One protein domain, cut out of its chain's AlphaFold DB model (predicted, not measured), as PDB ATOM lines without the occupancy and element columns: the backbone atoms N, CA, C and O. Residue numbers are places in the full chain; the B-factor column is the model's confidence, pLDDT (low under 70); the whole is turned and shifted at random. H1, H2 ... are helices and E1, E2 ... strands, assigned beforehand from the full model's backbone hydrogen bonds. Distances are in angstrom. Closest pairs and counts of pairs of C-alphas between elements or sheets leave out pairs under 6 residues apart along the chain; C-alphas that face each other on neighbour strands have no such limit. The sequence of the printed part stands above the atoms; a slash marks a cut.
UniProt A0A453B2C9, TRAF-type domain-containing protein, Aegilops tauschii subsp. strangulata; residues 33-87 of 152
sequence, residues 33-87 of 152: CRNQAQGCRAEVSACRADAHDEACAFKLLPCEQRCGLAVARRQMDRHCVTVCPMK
ATOM      1  N   CYS A  33     156.382 155.806 219.442       97.94
ATOM      2  CA  CYS A  33     157.149 156.517 218.428       97.94
ATOM      3  C   CYS A  33     157.744 157.830 218.976       97.94
ATOM      4  O   CYS A  33     157.036 158.640 219.572       97.94
ATOM      5  N   ARG A  34     159.020 158.104 218.668       97.38
ATOM      6  CA  ARG A  34     159.694 159.371 219.017       97.38
ATOM      7  C   ARG A  34     159.034 160.615 218.401       97.38
ATOM      8  O   ARG A  34     159.137 161.704 218.949       97.38
ATOM      9  N   ASN A  35     158.292 160.447 217.305       98.06
ATOM     10  CA  ASN A  35     157.531 161.509 216.637       98.06
ATOM     11  C   ASN A  35     156.117 161.703 217.233       98.06
ATOM     12  O   ASN A  35     155.235 162.254 216.571       98.06
ATOM     13  N   GLN A  36     155.862 161.255 218.471       97.19
ATOM     14  CA  GLN A  36     154.560 161.410 219.133       97.19
ATOM     15  C   GLN A  36     154.149 162.874 219.318       97.19
ATOM     16  O   GLN A  36     152.979 163.201 219.125       97.19
ATOM     17  N   ALA A  37     155.104 163.766 219.603       96.88
ATOM     18  CA  ALA A  37     154.849 165.205 219.691       96.88
ATOM     19  C   ALA A  37     154.329 165.800 218.366       96.88
ATOM     20  O   ALA A  37     153.611 166.793 218.376       96.88
ATOM     21  N   GLN A  38     154.638 165.157 217.234       97.12
ATOM     22  CA  GLN A  38     154.162 165.540 215.902       97.12
ATOM     23  C   GLN A  38     152.845 164.852 215.516       97.12
ATOM     24  O   GLN A  38     152.320 165.076 214.428       97.12
ATOM     25  N   GLY A  39     152.293 164.014 216.400       97.25
ATOM     26  CA  GLY A  39     151.004 163.348 216.220       97.25
ATOM     27  C   GLY A  39     151.078 161.858 215.886       97.25
ATOM     28  O   GLY A  39     150.029 161.245 215.684       97.25
ATOM     29  N   CYS A  40     152.267 161.244 215.854       98.31
ATOM     30  CA  CYS A  40     152.360 159.794 215.689       98.31
ATOM     31  C   CYS A  40     151.848 159.069 216.942       98.31
ATOM     32  O   CYS A  40     152.354 159.276 218.039       98.31
ATOM     33  N   ARG A  41     150.870 158.175 216.786       97.75
ATOM     34  CA  ARG A  41     150.343 157.347 217.889       97.75
ATOM     35  C   ARG A  41     150.788 155.887 217.810       97.75
ATOM     36  O   ARG A  41     150.232 155.046 218.503       97.75
ATOM     37  N   ALA A  42     151.748 155.582 216.936       97.06
ATOM     38  CA  ALA A  42     152.234 154.225 216.764       97.06
ATOM     39  C   ALA A  42     152.983 153.751 218.015       97.06
ATOM     40  O   ALA A  42     153.824 154.466 218.569       97.06
ATOM     41  N   GLU A  43     152.693 152.514 218.393       96.88
ATOM     42  CA  GLU A  43     153.458 151.733 219.347       96.88
ATOM     43  C   GLU A  43     154.068 150.557 218.582       96.88
ATOM     44  O   GLU A  43     153.369 149.834 217.870       96.88
ATOM     45  N   VAL A  44     155.390 150.431 218.641       95.25
ATOM     46  CA  VAL A  44     156.159 149.436 217.882       95.25
ATOM     47  C   VAL A  44     157.099 148.697 218.822       95.25
ATOM     48  O   VAL A  44     157.390 149.178 219.911       95.25
ATOM     49  N   SER A  45     157.598 147.528 218.421       95.38
ATOM     50  CA  SER A  45     158.646 146.862 219.196       95.38
ATOM     51  C   SER A  45     159.925 147.699 219.196       95.38
ATOM     52  O   SER A  45     160.264 148.301 218.176       95.38
ATOM     53  N   ALA A  46     160.673 147.699 220.302       95.25
ATOM     54  CA  ALA A  46     161.931 148.442 220.409       95.25
ATOM     55  C   ALA A  46     162.899 148.156 219.241       95.25
ATOM     56  O   ALA A  46     163.482 149.085 218.690       95.25
ATOM     57  N   CYS A  47     162.997 146.905 218.780       94.69
ATOM     58  CA  CYS A  47     163.820 146.522 217.624       94.69
ATOM     59  C   CYS A  47     163.337 147.065 216.268       94.69
ATOM     60  O   CYS A  47     164.099 147.061 215.308       94.69
ATOM     61  N   ARG A  48     162.080 147.510 216.164       96.12
ATOM     62  CA  ARG A  48     161.491 148.106 214.953       96.12
ATOM     63  C   ARG A  48     161.353 149.625 215.051       96.12
ATOM     64  O   ARG A  48     160.842 150.238 214.118       96.12
ATOM     65  N   ALA A  49     161.791 150.236 216.152       96.88
ATOM     66  CA  ALA A  49     161.641 151.668 216.380       96.88
ATOM     67  C   ALA A  49     162.369 152.513 215.322       96.88
ATOM     68  O   ALA A  49     161.795 153.488 214.840       96.88
ATOM     69  N   ASP A  50     163.581 152.121 214.925       97.81
ATOM     70  CA  ASP A  50     164.353 152.843 213.904       97.81
ATOM     71  C   ASP A  50     163.759 152.657 212.502       97.81
ATOM     72  O   ASP A  50     163.508 153.643 211.815       97.81
ATOM     73  N   ALA A  51     163.396 151.426 212.125       97.81
ATOM     74  CA  ALA A  51     162.711 151.156 210.856       97.81
ATOM     75  C   ALA A  51     161.371 151.913 210.745       97.81
ATOM     76  O   ALA A  51     161.008 152.430 209.687       97.81
ATOM     77  N   HIS A  52     160.626 152.022 211.851       98.06
ATOM     78  CA  HIS A  52     159.438 152.866 211.899       98.06
ATOM     79  C   HIS A  52     159.786 154.346 211.713       98.06
ATOM     80  O   HIS A  52     159.090 155.030 210.969       98.06
ATOM     81  N   ASP A  53     160.823 154.857 212.383       98.25
ATOM     82  CA  ASP A  53     161.236 156.259 212.279       98.25
ATOM     83  C   ASP A  53     161.641 156.642 210.846       98.25
ATOM     84  O   ASP A  53     161.254 157.706 210.362       98.25
ATOM     85  N   GLU A  54     162.339 155.760 210.128       97.88
ATOM     86  CA  GLU A  54     162.701 155.951 208.718       97.88
ATOM     87  C   GLU A  54     161.473 156.188 207.830       97.88
ATOM     88  O   GLU A  54     161.468 157.109 207.009       97.88
ATOM     89  N   ALA A  55     160.393 155.434 208.048       97.81
ATOM     90  CA  ALA A  55     159.154 155.528 207.275       97.81
ATOM     91  C   ALA A  55     158.055 156.382 207.940       97.81
ATOM     92  O   ALA A  55     156.946 156.491 207.413       97.81
ATOM     93  N   CYS A  56     158.319 156.997 209.097       98.56
ATOM     94  CA  CYS A  56     157.270 157.626 209.892       98.56
ATOM     95  C   CYS A  56     156.651 158.821 209.152       98.56
ATOM     96  O   CYS A  56     157.317 159.809 208.840       98.56
ATOM     97  N   ALA A  57     155.337 158.761 208.936       98.44
ATOM     98  CA  ALA A  57     154.557 159.803 208.269       98.44
ATOM     99  C   ALA A  57     154.580 161.160 209.009       98.44
ATOM    100  O   ALA A  57     154.325 162.205 208.414       98.44
ATOM    101  N   PHE A  58     154.883 161.147 210.307       98.62
ATOM    102  CA  PHE A  58     154.920 162.329 211.172       98.62
ATOM    103  C   PHE A  58     156.337 162.842 211.440       98.62
ATOM    104  O   PHE A  58     156.490 163.866 212.102       98.62
ATOM    105  N   LYS A  59     157.370 162.152 210.942       98.50
ATOM    106  CA  LYS A  59     158.749 162.622 211.058       98.50
ATOM    107  C   LYS A  59     158.897 163.945 210.317       98.50
ATOM    108  O   LYS A  59     158.484 164.052 209.161       98.50
ATOM    109  N   LEU A  60     159.464 164.940 210.995       98.44
ATOM    110  CA  LEU A  60     159.822 166.211 210.378       98.44
ATOM    111  C   LEU A  60     161.075 166.021 209.526       98.44
ATOM    112  O   LEU A  60     162.077 165.481 209.993       98.44
ATOM    113  N   LEU A  61     161.004 166.469 208.280       98.38
ATOM    114  CA  LEU A  61     162.084 166.417 207.305       98.38
ATOM    115  C   LEU A  61     162.305 167.817 206.732       98.38
ATOM    116  O   LEU A  61     161.341 168.581 206.639       98.38
ATOM    117  N   PRO A  62     163.534 168.180 206.341       98.50
ATOM    118  CA  PRO A  62     163.757 169.432 205.629       98.50
ATOM    119  C   PRO A  62     162.905 169.467 204.356       98.50
ATOM    120  O   PRO A  62     162.789 168.461 203.657       98.50
ATOM    121  N   CYS A  63     162.311 170.624 204.066       98.38
ATOM    122  CA  CYS A  63     161.534 170.823 202.850       98.38
ATOM    123  C   CYS A  63     162.348 170.468 201.597       98.38
ATOM    124  O   CYS A  63     163.485 170.919 201.434       98.38
ATOM    125  N   GLU A  64     161.739 169.720 200.677       97.44
ATOM    126  CA  GLU A  64     162.363 169.283 199.421       97.44
ATOM    127  C   GLU A  64     162.708 170.457 198.493       97.44
ATOM    128  O   GLU A  64     163.693 170.410 197.757       97.44
ATOM    129  N   GLN A  65     161.957 171.558 198.595       97.19
ATOM    130  CA  GLN A  65     162.224 172.814 197.886       97.19
ATOM    131  C   GLN A  65     163.220 173.726 198.625       97.19
ATOM    132  O   GLN A  65     163.437 174.863 198.215       97.19
ATOM    133  N   ARG A  66     163.830 173.246 199.719       96.94
ATOM    134  CA  ARG A  66     164.876 173.942 200.492       96.94
ATOM    135  C   ARG A  66     164.453 175.317 201.018       96.94
ATOM    136  O   ARG A  66     165.274 176.218 201.140       96.94
ATOM    137  N   CYS A  67     163.186 175.464 201.406       97.50
ATOM    138  CA  CYS A  67     162.666 176.708 201.986       97.50
ATOM    139  C   CYS A  67     163.136 176.995 203.427       97.50
ATOM    140  O   CYS A  67     162.755 178.011 203.999       97.50
ATOM    141  N   GLY A  68     163.921 176.097 204.034       97.19
ATOM    142  CA  GLY A  68     164.429 176.220 205.406       97.19
ATOM    143  C   GLY A  68     163.503 175.663 206.495       97.19
ATOM    144  O   GLY A  68     163.937 175.509 207.632       97.19
ATOM    145  N   LEU A  69     162.258 175.304 206.165       97.50
ATOM    146  CA  LEU A  69     161.321 174.705 207.119       97.50
ATOM    147  C   LEU A  69     161.483 173.184 207.215       97.50
ATOM    148  O   LEU A  69     161.785 172.507 206.229       97.50
ATOM    149  N   ALA A  70     161.211 172.648 208.405       98.19
ATOM    150  CA  ALA A  70     161.034 171.220 208.631       98.19
ATOM    151  C   ALA A  70     159.537 170.875 208.584       98.19
ATOM    152  O   ALA A  70     158.730 171.464 209.301       98.19
ATOM    153  N   VAL A  71     159.162 169.922 207.734       98.31
ATOM    154  CA  VAL A  71     157.773 169.575 207.419       98.31
ATOM    155  C   VAL A  71     157.552 168.094 207.688       98.31
ATOM    156  O   VAL A  71     158.398 167.260 207.367       98.31
ATOM    157  N   ALA A  72     156.413 167.743 208.289       98.25
ATOM    158  CA  ALA A  72     156.056 166.343 208.493       98.25
ATOM    159  C   ALA A  72     155.973 165.632 207.139       98.25
ATOM    160  O   ALA A  72     155.312 166.143 206.237       98.25
ATOM    161  N   ARG A  73     156.574 164.443 207.013       98.38
ATOM    162  CA  ARG A  73     156.608 163.657 205.763       98.38
ATOM    163  C   ARG A  73     155.255 163.631 205.042       98.38
ATOM    164  O   ARG A  73     155.179 163.945 203.864       98.38
ATOM    165  N   ARG A  74     154.166 163.348 205.765       98.00
ATOM    166  CA  ARG A  74     152.794 163.282 205.218       98.00
ATOM    167  C   ARG A  74     152.229 164.607 204.691       98.00
ATOM    168  O   ARG A  74     151.174 164.608 204.075       98.00
ATOM    169  N   GLN A  75     152.833 165.734 205.055       98.25
ATOM    170  CA  GLN A  75     152.415 167.075 204.650       98.25
ATOM    171  C   GLN A  75     153.361 167.685 203.609       98.25
ATOM    172  O   GLN A  75     153.088 168.798 203.172       98.25
ATOM    173  N   MET A  76     154.442 166.995 203.217       98.31
ATOM    174  CA  MET A  76     155.472 167.546 202.330       98.31
ATOM    175  C   MET A  76     154.884 167.995 200.990       98.31
ATOM    176  O   MET A  76     154.996 169.169 200.645       98.31
ATOM    177  N   ASP A  77     154.156 167.112 200.303       97.75
ATOM    178  CA  ASP A  77     153.551 167.422 199.003       97.75
ATOM    179  C   ASP A  77     152.615 168.628 199.095       97.75
ATOM    180  O   ASP A  77     152.751 169.600 198.349       97.75
ATOM    181  N   ARG A  78     151.700 168.609 200.076       97.50
ATOM    182  CA  ARG A  78     150.759 169.710 200.311       97.50
ATOM    183  C   ARG A  78     151.505 171.012 200.585       97.50
ATOM    184  O   ARG A  78     151.184 172.024 199.977       97.50
ATOM    185  N   HIS A  79     152.501 170.994 201.466       98.00
ATOM    186  CA  HIS A  79     153.325 172.159 201.762       98.00
ATOM    187  C   HIS A  79     153.946 172.738 200.484       98.00
ATOM    188  O   HIS A  79     153.721 173.915 200.191       98.00
ATOM    189  N   CYS A  80     154.643 171.907 199.702       97.56
ATOM    190  CA  CYS A  80     155.341 172.282 198.469       97.56
ATOM    191  C   CYS A  80     154.425 172.899 197.402       97.56
ATOM    192  O   CYS A  80     154.896 173.704 196.599       97.56
ATOM    193  N   VAL A  81     153.130 172.554 197.385       96.12
ATOM    194  CA  VAL A  81     152.165 173.062 196.393       96.12
ATOM    195  C   VAL A  81     151.178 174.088 196.936       96.12
ATOM    196  O   VAL A  81     150.430 174.658 196.145       96.12
ATOM    197  N   THR A  82     151.140 174.373 198.238       94.69
ATOM    198  CA  THR A  82     150.219 175.384 198.783       94.69
ATOM    199  C   THR A  82     150.939 176.541 199.449       94.69
ATOM    200  O   THR A  82     150.778 177.670 199.006       94.69
ATOM    201  N   VAL A  83     151.720 176.265 200.492       95.19
ATOM    202  CA  VAL A  83     152.199 177.287 201.444       95.19
ATOM    203  C   VAL A  83     153.717 177.443 201.455       95.19
ATOM    204  O   VAL A  83     154.247 178.277 202.180       95.19
ATOM    205  N   CYS A  84     154.449 176.623 200.699       97.88
ATOM    206  CA  CYS A  84     155.893 176.759 200.615       97.88
ATOM    207  C   CYS A  84     156.256 178.089 199.934       97.88
ATOM    208  O   CYS A  84     155.803 178.327 198.813       97.88
ATOM    209  N   PRO A  85     157.133 178.922 200.526       96.38
ATOM    210  CA  PRO A  85     157.578 180.160 199.884       96.38
ATOM    211  C   PRO A  85     158.399 179.899 198.611       96.38
ATOM    212  O   PRO A  85     158.511 180.774 197.759       96.38
ATOM    213  N   MET A  86     158.941 178.686 198.460       97.62
ATOM    214  CA  MET A  86     159.677 178.247 197.270       97.62
ATOM    215  C   MET A  86     158.790 177.592 196.207       97.62
ATOM    216  O   MET A  86     159.291 177.221 195.144       97.62
ATOM    217  N   LYS A  87     157.479 177.465 196.456       96.12
ATOM    218  CA  LYS A  87     156.528 176.978 195.457       96.12
ATOM    219  C   LYS A  87     156.609 177.858 194.211       96.12
ATOM    220  O   LYS A  87     156.602 179.082 194.317       96.12
TER     221      LYS A  87
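AT A GLANCE: This is residues 33 to 87 of the 152 residues of the protein "TRAF-type domain-containing protein" of Aegilops tauschii subsp. strangulata (UniProt A0A453B2C9). A hairpin, E2 and E3, with H3 packed beside it makes one half of a rod; H2, E1 and short H1 make the other. The printed 55 residues hold, in order, H1, E1, H2, E2, E3, H3, mixed in class. It is only just loose, close to compact: radius of gyration of the C-alphas 12.6 A, spans 38 by 16 by 14 A.

IN THESE COORDINATES: E2 is residues 60 to 62, E3 70 to 72, H3 73 to 82, 15.1 A long, ending at C-alpha 82 (150.219, 175.384, 198.783). H2 is 46 to 55, 15.2 A; E1 43 to 45; H1 34 to 38, beginning at C-alpha 34 (159.694, 159.371, 219.017).

HOW THE PARTS SIT: E2 and E3 are antiparallel, N 61 and O 71 2.9 A apart. The closest C-alphas of E2 and H3, Leu 60 and Arg 73, are 6.2 A apart. H1 and H2 are close but not clearly touching, closest C-alphas Arg 34 and Asp 53, 7.6 A. H2 and H3 are apart. O i to N i+4 pairs within hydrogen-bond range number 0 of 1 in H1, with 1 of 2 i+3 pairs, and 4 of 6 in H2 and H3.

THE WHOLE: The farthest C-alphas, Cys 47 and Pro 85, are 38.5 A apart. The printed part has no cut, and no printed residue is under 70 in pLDDT.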